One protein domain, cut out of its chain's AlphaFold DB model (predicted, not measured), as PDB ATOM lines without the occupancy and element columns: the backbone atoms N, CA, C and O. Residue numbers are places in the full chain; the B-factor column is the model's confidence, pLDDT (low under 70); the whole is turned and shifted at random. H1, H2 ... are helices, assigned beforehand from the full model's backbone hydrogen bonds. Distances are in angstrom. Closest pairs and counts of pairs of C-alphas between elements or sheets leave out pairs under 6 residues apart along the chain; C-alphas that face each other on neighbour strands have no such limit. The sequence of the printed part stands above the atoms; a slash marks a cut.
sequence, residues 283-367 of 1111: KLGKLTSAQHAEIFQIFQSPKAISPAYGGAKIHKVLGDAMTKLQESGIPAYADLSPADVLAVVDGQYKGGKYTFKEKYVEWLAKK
ATOM      1  N   LYS A 283       9.658 -43.641   7.159       45.69
ATOM      2  CA  LYS A 283       8.310 -44.179   7.419       45.69
ATOM      3  C   LYS A 283       7.519 -43.262   8.350       45.69
ATOM      4  O   LYS A 283       6.393 -42.889   8.034       45.69
ATOM      5  N   LEU A 284       8.123 -42.855   9.466       43.19
ATOM      6  CA  LEU A 284       7.460 -42.043  10.493       43.19
ATOM      7  C   LEU A 284       7.048 -40.651   9.998       43.19
ATOM      8  O   LEU A 284       5.981 -40.169  10.382       43.19
ATOM      9  N   GLY A 285       7.841 -40.041   9.110       43.25
ATOM     10  CA  GLY A 285       7.520 -38.757   8.473       43.25
ATOM     11  C   GLY A 285       6.354 -38.799   7.472       43.25
ATOM     12  O   GLY A 285       5.839 -37.747   7.106       43.25
ATOM     13  N   LYS A 286       5.906 -39.990   7.044       53.38
ATOM     14  CA  LYS A 286       4.726 -40.169   6.172       53.38
ATOM     15  C   LYS A 286       3.417 -40.332   6.952       53.38
ATOM     16  O   LYS A 286       2.347 -40.321   6.348       53.38
ATOM     17  N   LEU A 287       3.488 -40.490   8.274       55.78
ATOM     18  CA  LEU A 287       2.322 -40.569   9.148       55.78
ATOM     19  C   LEU A 287       1.858 -39.157   9.525       55.78
ATOM     20  O   LEU A 287       2.648 -38.333   9.983       55.78
ATOM     21  N   THR A 288       0.565 -38.883   9.371       73.19
ATOM     22  CA  THR A 288      -0.027 -37.607   9.799       73.19
ATOM     23  C   THR A 288      -0.127 -37.510  11.326       73.19
ATOM     24  O   THR A 288      -0.186 -38.519  12.029       73.19
ATOM     25  N   SER A 289      -0.247 -36.292  11.865       56.47
ATOM     26  CA  SER A 289      -0.405 -36.065  13.311       56.47
ATOM     27  C   SER A 289      -1.629 -36.775  13.914       56.47
ATOM     28  O   SER A 289      -1.609 -37.151  15.085       56.47
ATOM     29  N   ALA A 290      -2.684 -36.990  13.118       69.50
ATOM     30  CA  ALA A 290      -3.850 -37.778  13.518       69.50
ATOM     31  C   ALA A 290      -3.498 -39.267  13.690       69.50
ATOM     32  O   ALA A 290      -3.898 -39.884  14.672       69.50
ATOM     33  N   GLN A 291      -2.683 -39.814  12.785       79.62
ATOM     34  CA  GLN A 291      -2.190 -41.191  12.850       79.62
ATOM     35  C   GLN A 291      -1.178 -41.388  13.990       79.62
ATOM     36  O   GLN A 291      -1.197 -42.417  14.659       79.62
ATOM     37  N   HIS A 292      -0.341 -40.385  14.294       68.94
ATOM     38  CA  HIS A 292       0.499 -40.418  15.502       68.94
ATOM     39  C   HIS A 292      -0.341 -40.488  16.785       68.94
ATOM     40  O   HIS A 292      -0.021 -41.259  17.690       68.94
ATOM     41  N   ALA A 293      -1.427 -39.710  16.859       76.44
ATOM     42  CA  ALA A 293      -2.356 -39.758  17.984       76.44
ATOM     43  C   ALA A 293      -3.109 -41.101  18.054       76.44
ATOM     44  O   ALA A 293      -3.247 -41.659  19.140       76.44
ATOM     45  N   GLU A 294      -3.542 -41.653  16.918       84.81
ATOM     46  CA  GLU A 294      -4.202 -42.962  16.835       84.81
ATOM     47  C   GLU A 294      -3.287 -44.099  17.319       84.81
ATOM     48  O   GLU A 294      -3.679 -44.853  18.210       84.81
ATOM     49  N   ILE A 295      -2.045 -44.173  16.827       87.81
ATOM     50  CA  ILE A 295      -1.034 -45.149  17.278       87.81
ATOM     51  C   ILE A 295      -0.825 -45.059  18.799       87.81
ATOM     52  O   ILE A 295      -0.795 -46.086  19.483       87.81
ATOM     53  N   PHE A 296      -0.738 -43.845  19.351       90.56
ATOM     54  CA  PHE A 296      -0.609 -43.640  20.794       90.56
ATOM     55  C   PHE A 296      -1.847 -44.116  21.574       90.56
ATOM     56  O   PHE A 296      -1.699 -44.783  22.597       90.56
ATOM     57  N   GLN A 297      -3.066 -43.850  21.089       88.50
ATOM     58  CA  GLN A 297      -4.301 -44.334  21.726       88.50
ATOM     59  C   GLN A 297      -4.443 -45.863  21.647       88.50
ATOM     60  O   GLN A 297      -4.824 -46.497  22.633       88.50
ATOM     61  N   ILE A 298      -4.077 -46.478  20.518       87.50
ATOM     62  CA  ILE A 298      -4.064 -47.939  20.343       87.50
ATOM     63  C   ILE A 298      -3.090 -48.591  21.335       87.50
ATOM     64  O   ILE A 298      -3.445 -49.584  21.976       87.50
ATOM     65  N   PHE A 299      -1.904 -48.000  21.517       92.75
ATOM     66  CA  PHE A 299      -0.905 -48.444  22.490       92.75
ATOM     67  C   PHE A 299      -1.339 -48.234  23.953       92.75
ATOM     68  O   PHE A 299      -1.011 -49.043  24.816       92.75
ATOM     69  N   GLN A 300      -2.119 -47.196  24.258       88.25
ATOM     70  CA  GLN A 300      -2.647 -46.955  25.611       88.25
ATOM     71  C   GLN A 300      -3.935 -47.754  25.930       88.25
ATOM     72  O   GLN A 300      -4.476 -47.647  27.033       88.25
ATOM     73  N   SER A 301      -4.426 -48.587  25.004       80.75
ATOM     74  CA  SER A 301      -5.709 -49.301  25.096       80.75
ATOM     75  C   SER A 301      -5.531 -50.828  25.216       80.75
ATOM     76  O   SER A 301      -4.768 -51.417  24.447       80.75
ATOM     77  N   PRO A 302      -6.241 -51.536  26.126       67.50
ATOM     78  CA  PRO A 302      -7.438 -51.107  26.865       67.50
ATOM     79  C   PRO A 302      -7.166 -50.519  28.261       67.50
ATOM     80  O   PRO A 302      -8.106 -50.200  28.986       67.50
ATOM     81  N   LYS A 303      -5.902 -50.416  28.684       77.19
ATOM     82  CA  LYS A 303      -5.530 -49.809  29.964       77.19
ATOM     83  C   LYS A 303      -4.204 -49.084  29.823       77.19
ATOM     84  O   LYS A 303      -3.197 -49.731  29.533       77.19
ATOM     85  N   ALA A 304      -4.224 -47.785  30.109       83.00
ATOM     86  CA  ALA A 304      -3.052 -46.935  30.003       83.00
ATOM     87  C   ALA A 304      -1.879 -47.476  30.836       83.00
ATOM     88  O   ALA A 304      -2.052 -47.938  31.971       83.00
ATOM     89  N   ILE A 305      -0.684 -47.402  30.258       85.25
ATOM     90  CA  ILE A 305       0.585 -47.768  30.879       85.25
ATOM     91  C   ILE A 305       1.551 -46.584  30.839       85.25
ATOM     92  O   ILE A 305       1.436 -45.673  30.024       85.25
ATOM     93  N   SER A 306       2.540 -46.623  31.724       87.19
ATOM     94  CA  SER A 306       3.681 -45.708  31.739       87.19
ATOM     95  C   SER A 306       4.998 -46.491  31.658       87.19
ATOM     96  O   SER A 306       5.014 -47.692  31.953       87.19
ATOM     97  N   PRO A 307       6.131 -45.843  31.339       84.44
ATOM     98  CA  PRO A 307       7.450 -46.485  31.330       84.44
ATOM     99  C   PRO A 307       7.832 -47.136  32.673       84.44
ATOM    100  O   PRO A 307       8.613 -48.089  32.711       84.44
ATOM    101  N   ALA A 308       7.222 -46.693  33.781       77.94
ATOM    102  CA  ALA A 308       7.387 -47.282  35.111       77.94
ATOM    103  C   ALA A 308       6.831 -48.718  35.248       77.94
ATOM    104  O   ALA A 308       7.227 -49.427  36.170       77.94
ATOM    105  N   TYR A 309       5.972 -49.185  34.330       75.50
ATOM    106  CA  TYR A 309       5.491 -50.578  34.310       75.50
ATOM    107  C   TYR A 309       6.553 -51.588  33.830       75.50
ATOM    108  O   TYR A 309       6.347 -52.796  33.957       75.50
ATOM    109  N   GLY A 310       7.689 -51.112  33.305       78.44
ATOM    110  CA  GLY A 310       8.840 -51.933  32.930       78.44
ATOM    111  C   GLY A 310       8.694 -52.675  31.594       78.44
ATOM    112  O   GLY A 310       7.600 -53.031  31.154       78.44
ATOM    113  N   GLY A 311       9.832 -52.938  30.946       79.12
ATOM    114  CA  GLY A 311       9.887 -53.424  29.564       79.12
ATOM    115  C   GLY A 311       9.117 -54.712  29.265       79.12
ATOM    116  O   GLY A 311       8.587 -54.842  28.171       79.12
ATOM    117  N   ALA A 312       8.954 -55.617  30.236       80.88
ATOM    118  CA  ALA A 312       8.140 -56.825  30.070       80.88
ATOM    119  C   ALA A 312       6.657 -56.507  29.795       80.88
ATOM    120  O   ALA A 312       6.015 -57.137  28.953       80.88
ATOM    121  N   LYS A 313       6.105 -55.506  30.497       83.69
ATOM    122  CA  LYS A 313       4.716 -55.068  30.319       83.69
ATOM    123  C   LYS A 313       4.566 -54.234  29.046       83.69
ATOM    124  O   LYS A 313       3.584 -54.414  28.330       83.69
ATOM    125  N   ILE A 314       5.563 -53.396  28.759       88.75
ATOM    126  CA  ILE A 314       5.666 -52.592  27.534       88.75
ATOM    127  C   ILE A 314       5.715 -53.505  26.301       88.75
ATOM    128  O   ILE A 314       4.945 -53.292  25.377       88.75
ATOM    129  N   HIS A 315       6.519 -54.574  26.311       86.81
ATOM    130  CA  HIS A 315       6.594 -55.554  25.222       86.81
ATOM    131  C   HIS A 315       5.248 -56.221  24.939       86.81
ATOM    132  O   HIS A 315       4.879 -56.367  23.776       86.81
ATOM    133  N   LYS A 316       4.499 -56.629  25.976       86.50
ATOM    134  CA  LYS A 316       3.166 -57.202  25.751       86.50
ATOM    135  C   LYS A 316       2.227 -56.182  25.097       86.50
ATOM    136  O   LYS A 316       1.624 -56.499  24.083       86.50
ATOM    137  N   VAL A 317       2.139 -54.971  25.650       88.75
ATOM    138  CA  VAL A 317       1.242 -53.930  25.121       88.75
ATOM    139  C   VAL A 317       1.652 -53.486  23.710       88.75
ATOM    140  O   VAL A 317       0.787 -53.245  22.881       88.75
ATOM    141  N   LEU A 318       2.951 -53.466  23.402       89.62
ATOM    142  CA  LEU A 318       3.471 -53.214  22.058       89.62
ATOM    143  C   LEU A 318       3.027 -54.288  21.058       89.62
ATOM    144  O   LEU A 318       2.580 -53.940  19.971       89.62
ATOM    145  N   GLY A 319       3.087 -55.572  21.431       83.69
ATOM    146  CA  GLY A 319       2.546 -56.663  20.613       83.69
ATOM    147  C   GLY A 319       1.033 -56.536  20.415       83.69
ATOM    148  O   GLY A 319       0.569 -56.492  19.279       83.69
ATOM    149  N   ASP A 320       0.283 -56.368  21.511       88.44
ATOM    150  CA  ASP A 320      -1.175 -56.169  21.497       88.44
ATOM    151  C   ASP A 320      -1.587 -54.929  20.654       88.44
ATOM    152  O   ASP A 320      -2.699 -54.878  20.128       88.44
ATOM    153  N   ALA A 321      -0.715 -53.918  20.524       88.50
ATOM    154  CA  ALA A 321      -0.920 -52.719  19.707       88.50
ATOM    155  C   ALA A 321      -0.542 -52.917  18.230       88.50
ATOM    156  O   ALA A 321      -1.277 -52.469  17.352       88.50
ATOM    157  N   MET A 322       0.569 -53.603  17.941       87.31
ATOM    158  CA  MET A 322       0.995 -53.905  16.570       87.31
ATOM    159  C   MET A 322      -0.020 -54.783  15.837       87.31
ATOM    160  O   MET A 322      -0.336 -54.486  14.688       87.31
ATOM    161  N   THR A 323      -0.589 -55.791  16.507       89.06
ATOM    162  CA  THR A 323      -1.659 -56.619  15.930       89.06
ATOM    163  C   THR A 323      -2.844 -55.758  15.487       89.06
ATOM    164  O   THR A 323      -3.232 -55.819  14.327       89.06
ATOM    165  N   LYS A 324      -3.342 -54.856  16.348       86.94
ATOM    166  CA  LYS A 324      -4.449 -53.937  16.011       86.94
ATOM    167  C   LYS A 324      -4.113 -52.986  14.856       86.94
ATOM    168  O   LYS A 324      -4.975 -52.682  14.037       86.94
ATOM    169  N   LEU A 325      -2.872 -52.496  14.793       86.81
ATOM    170  CA  LEU A 325      -2.409 -51.630  13.703       86.81
ATOM    171  C   LEU A 325      -2.389 -52.378  12.363       86.81
ATOM    172  O   LEU A 325      -2.787 -51.806  11.351       86.81
ATOM    173  N   GLN A 326      -2.010 -53.658  12.356       82.06
ATOM    174  CA  GLN A 326      -2.061 -54.516  11.168       82.06
ATOM    175  C   GLN A 326      -3.505 -54.903  10.794       82.06
ATOM    176  O   GLN A 326      -3.880 -54.818   9.627       82.06
ATOM    177  N   GLU A 327      -4.346 -55.235  11.779       84.12
ATOM    178  CA  GLU A 327      -5.776 -55.546  11.605       84.12
ATOM    179  C   GLU A 327      -6.605 -54.359  11.083       84.12
ATOM    180  O   GLU A 327      -7.663 -54.566  10.491       84.12
ATOM    181  N   SER A 328      -6.128 -53.118  11.246       80.75
ATOM    182  CA  SER A 328      -6.804 -51.911  10.740       80.75
ATOM    183  C   SER A 328      -6.947 -51.854   9.210       80.75
ATOM    184  O   SER A 328      -7.766 -51.093   8.699       80.75
ATOM    185  N   GLY A 329      -6.115 -52.600   8.471       71.56
ATOM    186  CA  GLY A 329      -6.053 -52.553   7.007       71.56
ATOM    187  C   GLY A 329      -5.497 -51.246   6.417       71.56
ATOM    188  O   GLY A 329      -5.470 -51.101   5.195       71.56
ATOM    189  N   ILE A 330      -5.044 -50.293   7.240       74.56
ATOM    190  CA  ILE A 330      -4.503 -49.004   6.784       74.56
ATOM    191  C   ILE A 330      -3.095 -49.221   6.193       74.56
ATOM    192  O   ILE A 330      -2.185 -49.601   6.934       74.56
ATOM    193  N   PRO A 331      -2.844 -48.927   4.896       73.31
ATOM    194  CA  PRO A 331      -1.558 -49.239   4.256       73.31
ATOM    195  C   PRO A 331      -0.343 -48.577   4.918       73.31
ATOM    196  O   PRO A 331       0.742 -49.145   4.932       73.31
ATOM    197  N   ALA A 332      -0.529 -47.401   5.528       70.19
ATOM    198  CA  ALA A 332       0.523 -46.690   6.254       70.19
ATOM    199  C   ALA A 332       0.980 -47.389   7.555       70.19
ATOM    200  O   ALA A 332       2.006 -47.008   8.114       70.19
ATOM    201  N   TYR A 333       0.234 -48.385   8.048       79.31
ATOM    202  CA  TYR A 333       0.546 -49.125   9.277       79.31
ATOM    203  C   TYR A 333       1.154 -50.511   9.026       79.31
ATOM    204  O   TYR A 333       1.791 -51.053   9.928       79.31
ATOM    205  N   ALA A 334       1.018 -51.062   7.814       71.81
ATOM    206  CA  ALA A 334       1.494 -52.407   7.474       71.81
ATOM    207  C   ALA A 334       3.014 -52.586   7.677       71.81
ATOM    208  O   ALA A 334       3.455 -53.621   8.173       71.81
ATOM    209  N   ASP A 335       3.797 -51.551   7.356       68.56
ATOM    210  CA  ASP A 335       5.266 -51.574   7.377       68.56
ATOM    211  C   ASP A 335       5.900 -51.117   8.710       68.56
ATOM    212  O   ASP A 335       7.126 -50.970   8.780       68.56
ATOM    213  N   LEU A 336       5.115 -50.830   9.756       74.38
ATOM    214  CA  LEU A 336       5.639 -50.274  11.012       74.38
ATOM    215  C   LEU A 336       6.291 -51.349  11.895       74.38
ATOM    216  O   LEU A 336       5.674 -52.349  12.257       74.38
ATOM    217  N   SER A 337       7.542 -51.114  12.296       75.62
ATOM    218  CA  SER A 337       8.265 -51.984  13.227       75.62
ATOM    219  C   SER A 337       7.919 -51.678  14.697       75.62
ATOM    220  O   SER A 337       7.393 -50.601  15.005       75.62
ATOM    221  N   PRO A 338       8.285 -52.558  15.655       72.50
ATOM    222  CA  PRO A 338       8.099 -52.281  17.081       72.50
ATOM    223  C   PRO A 338       8.838 -51.011  17.539       72.50
ATOM    224  O   PRO A 338       8.393 -50.324  18.458       72.50
ATOM    225  N   ALA A 339       9.961 -50.678  16.891       63.06
ATOM    226  CA  ALA A 339      10.745 -49.483  17.192       63.06
ATOM    227  C   ALA A 339      10.090 -48.194  16.664       63.06
ATOM    228  O   ALA A 339      10.220 -47.151  17.306       63.06
ATOM    229  N   ASP A 340       9.370 -48.277  15.541       73.62
ATOM    230  CA  ASP A 340       8.649 -47.153  14.937       73.62
ATOM    231  C   ASP A 340       7.420 -46.793  15.781       73.62
ATOM    232  O   ASP A 340       7.231 -45.633  16.152       73.62
ATOM    233  N   VAL A 341       6.638 -47.802  16.189       76.31
ATOM    234  CA  VAL A 341       5.488 -47.628  17.095       76.31
ATOM    235  C   VAL A 341       5.927 -47.018  18.430       76.31
ATOM    236  O   VAL A 341       5.315 -46.055  18.888       76.31
ATOM    237  N   LEU A 342       7.020 -47.507  19.034       78.12
ATOM    238  CA  LEU A 342       7.563 -46.916  20.264       78.12
ATOM    239  C   LEU A 342       8.033 -45.465  20.069       78.12
ATOM    240  O   LEU A 342       7.789 -44.639  20.943       78.12
ATOM    241  N   ALA A 343       8.654 -45.127  18.934       67.50
ATOM    242  CA  ALA A 343       9.090 -43.755  18.656       67.50
ATOM    243  C   ALA A 343       7.910 -42.771  18.536       67.50
ATOM    244  O   ALA A 343       7.985 -41.662  19.066       67.50
ATOM    245  N   VAL A 344       6.803 -43.184  17.906       72.88
ATOM    246  CA  VAL A 344       5.554 -42.400  17.871       72.88
ATOM    247  C   VAL A 344       4.974 -42.237  19.276       72.88
ATOM    248  O   VAL A 344       4.603 -41.131  19.668       72.88
ATOM    249  N   VAL A 345       4.926 -43.322  20.053       80.50
ATOM    250  CA  VAL A 345       4.393 -43.317  21.422       80.50
ATOM    251  C   VAL A 345       5.191 -42.383  22.334       80.50
ATOM    252  O   VAL A 345       4.592 -41.582  23.050       80.50
ATOM    253  N   ASP A 346       6.521 -42.441  22.286       79.62
ATOM    254  CA  ASP A 346       7.395 -41.578  23.085       79.62
ATOM    255  C   ASP A 346       7.307 -40.102  22.661       79.62
ATOM    256  O   ASP A 346       7.314 -39.222  23.520       79.62
ATOM    257  N   GLY A 347       7.116 -39.814  21.368       62.72
ATOM    258  CA  GLY A 347       6.865 -38.452  20.877       62.72
ATOM    259  C   GLY A 347       5.543 -37.836  21.366       62.72
ATOM    260  O   GLY A 347       5.437 -36.615  21.487       62.72
ATOM    261  N   GLN A 348       4.543 -38.664  21.685       74.69
ATOM    262  CA  GLN A 348       3.253 -38.230  22.242       74.69
ATOM    263  C   GLN A 348       3.235 -38.218  23.788       74.69
ATOM    264  O   GLN A 348       2.413 -37.527  24.396       74.69
ATOM    265  N   TYR A 349       4.139 -38.946  24.456       80.56
ATOM    266  CA  TYR A 349       4.092 -39.170  25.904       80.56
ATOM    267  C   TYR A 349       4.755 -38.062  26.744       80.56
ATOM    268  O   TYR A 349       5.918 -38.138  27.140       80.56
ATOM    269  N   LYS A 350       3.981 -37.035  27.104       60.44
ATOM    270  CA  LYS A 350       4.466 -35.861  27.856       60.44
ATOM    271  C   LYS A 350       4.530 -36.041  29.387       60.44
ATOM    272  O   LYS A 350       4.011 -35.199  30.117       60.44
ATOM    273  N   GLY A 351       5.166 -37.101  29.902       54.88
ATOM    274  CA  GLY A 351       5.379 -37.204  31.358       54.88
ATOM    275  C   GLY A 351       6.076 -38.457  31.893       54.88
ATOM    276  O   GLY A 351       5.415 -39.391  32.338       54.88
ATOM    277  N   GLY A 352       7.410 -38.447  31.978       52.75
ATOM    278  CA  GLY A 352       8.170 -39.483  32.685       52.75
ATOM    279  C   GLY A 352       9.666 -39.178  32.809       52.75
ATOM    280  O   GLY A 352      10.205 -38.381  32.051       52.75
ATOM    281  N   LYS A 353      10.349 -39.846  33.754       59.25
ATOM    282  CA  LYS A 353      11.826 -39.828  33.883       59.25
ATOM    283  C   LYS A 353      12.535 -40.695  32.822       59.25
ATOM    284  O   LYS A 353      13.750 -40.627  32.692       59.25
ATOM    285  N   TYR A 354      11.780 -41.528  32.113       64.44
ATOM    286  CA  TYR A 354      12.269 -42.501  31.139       64.44
ATOM    287  C   TYR A 354      11.273 -42.617  29.988       64.44
ATOM    288  O   TYR A 354      10.074 -42.457  30.230       64.44
ATOM    289  N   THR A 355      11.739 -42.978  28.796       82.19
ATOM    290  CA  THR A 355      10.883 -43.341  27.650       82.19
ATOM    291  C   THR A 355      10.417 -44.805  27.695       82.19
ATOM    292  O   THR A 355      11.002 -45.656  28.381       82.19
ATOM    293  N   PHE A 356       9.358 -45.133  26.950       83.06
ATOM    294  CA  PHE A 356       8.943 -46.515  26.708       83.06
ATOM    295  C   PHE A 356      10.027 -47.280  25.941       83.06
ATOM    296  O   PHE A 356      10.325 -48.420  26.305       83.06
ATOM    297  N   LYS A 357      10.664 -46.650  24.941       77.31
ATOM    298  CA  LYS A 357      11.776 -47.220  24.168       77.31
ATOM    299  C   LYS A 357      12.974 -47.586  25.044       77.31
ATOM    300  O   LYS A 357      13.433 -48.723  24.958       77.31
ATOM    301  N   GLU A 358      13.427 -46.710  25.946       71.88
ATOM    302  CA  GLU A 358      14.470 -47.046  26.936       71.88
ATOM    303  C   GLU A 358      14.097 -48.282  27.756       71.88
ATOM    304  O   GLU A 358      14.873 -49.232  27.854       71.88
ATOM    305  N   LYS A 359      12.899 -48.290  28.355       80.88
ATOM    306  CA  LYS A 359      12.494 -49.356  29.282       80.88
ATOM    307  C   LYS A 359      12.232 -50.684  28.577       80.88
ATOM    308  O   LYS A 359      12.422 -51.732  29.194       80.88
ATOM    309  N   TYR A 360      11.857 -50.651  27.301       76.38
ATOM    310  CA  TYR A 360      11.785 -51.811  26.414       76.38
ATOM    311  C   TYR A 360      13.184 -52.355  26.068       76.38
ATOM    312  O   TYR A 360      13.440 -53.543  26.273       76.38
ATOM    313  N   VAL A 361      14.116 -51.492  25.642       66.62
ATOM    314  CA  VAL A 361      15.501 -51.871  25.298       66.62
ATOM    315  C   VAL A 361      16.265 -52.400  26.515       66.62
ATOM    316  O   VAL A 361      16.905 -53.446  26.422       66.62
ATOM    317  N   GLU A 362      16.131 -51.768  27.686       75.75
ATOM    318  CA  GLU A 362      16.682 -52.276  28.951       75.75
ATOM    319  C   GLU A 362      16.243 -53.710  29.260       75.75
ATOM    320  O   GLU A 362      17.007 -54.488  29.831       75.75
ATOM    321  N   TRP A 363      14.991 -54.050  28.950       84.25
ATOM    322  CA  TRP A 363      14.441 -55.374  29.217       84.25
ATOM    323  C   TRP A 363      14.895 -56.401  28.180       84.25
ATOM    324  O   TRP A 363      15.244 -57.511  28.574       84.25
ATOM    325  N   LEU A 364      14.975 -56.032  26.896       66.50
ATOM    326  CA  LEU A 364      15.583 -56.879  25.863       66.50
ATOM    327  C   LEU A 364      17.044 -57.198  26.203       66.50
ATOM    328  O   LEU A 364      17.427 -58.367  26.203       66.50
ATOM    329  N   ALA A 365      17.827 -56.186  26.591       63.41
ATOM    330  CA  ALA A 365      19.202 -56.364  27.046       63.41
ATOM    331  C   ALA A 365      19.275 -57.343  28.231       63.41
ATOM    332  O   ALA A 365      19.975 -58.348  28.146       63.41
ATOM    333  N   LYS A 366      18.475 -57.130  29.287       67.06
ATOM    334  CA  LYS A 366      18.413 -58.026  30.460       67.06
ATOM    335  C   LYS A 366      17.980 -59.454  30.104       67.06
ATOM    336  O   LYS A 366      18.466 -60.395  30.726       67.06
ATOM    337  N   LYS A 367      17.107 -59.638  29.105       61.59
ATOM    338  CA  LYS A 367      16.715 -60.968  28.618       61.59
ATOM    339  C   LYS A 367      17.892 -61.665  27.929       61.59
ATOM    340  O   LYS A 367      18.196 -62.806  28.266       61.59
TER     341      LYS A 367
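This is residues 283 to 367 of the 1111 residues of an uncharacterized protein of Actinobacteria bacterium RBG_13_55_18 (UniProt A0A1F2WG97). One long helix, H2, makes a base, and three shorter helices cross it steeply: H5 at its first end, with H4 and H1 packed together over its middle. Little H3 sits by its last end, and H4 and H5 form a loose helical hairpin. The printed part has 85 residues, all helix in class, with five named helices, H1 to H5 in chain order, and no named strand. It is compact, with a radius of gyration of the C-alphas of 12.2 A, and rounded, spanning 34 by 25 by 24 A.

Start at H1, residues 289 to 299; its Phe 299 comes closest to Ala 321 of H2, residues 311 to 327, with C-alphas 5.1 A apart. These two touch at a steep tilt of 58 degrees, opposite ways. H2 is the hub, touching four helices. At residues 325 to 326 alone it touches H3, residues 331 to 334, only at the corner; the closest C-alphas, of Gln 326 and Ala 334, are 5.5 A apart. Next look at H4, residues 338 to 348, which touches H2 at residues 318 to 322 alone, about perpendicular at 81 degrees, with the closest C-alphas, of Leu 318 and Pro 338, 6.9 A apart. H4 touches H1 at a steep tilt of 69 degrees, only just short of perpendicular; the closest C-alphas, of Phe 296 and Val 345, are 5.1 A apart. Last comes H5, residues 356 to 367, which touches H2 at residues 311 to 315 alone, at a steep tilt of 64 degrees; the closest C-alphas, of Gly 311 and Tyr 360, are 4.0 A apart. The hairpin of H4 and H5 has a tilt of 36 degrees, only just steep; the closest C-alphas, of Leu 342 and Lys 357, are 5.8 A apart. H1 and H5 are apart. In H1, H4 and H5 every O i to N i+4 pair is within hydrogen-bond range, in H2 12 of 13; H3 is too short for one.

Find C-alpha 289 at (-0.405, -36.065, 13.311); from there H1 runs 15.4 A. H2 runs 23.9 A from C-alpha 311 at (9.887, -53.424, 29.564), H3 5.5 A, H4 15.7 A, and H5 16.5 A to C-alpha 367 at (16.715, -60.968, 28.618).

The C-alphas farthest apart, of Gly 329 and Lys 353, are 34.7 A apart. The printed part has no cut, and the link from H1 to H2 is long, with 11 residues. Mean pLDDT of the printed part is 75.5; 23 residues are under 70, among them 283 to 287, 350 to 354 and 364 to 367.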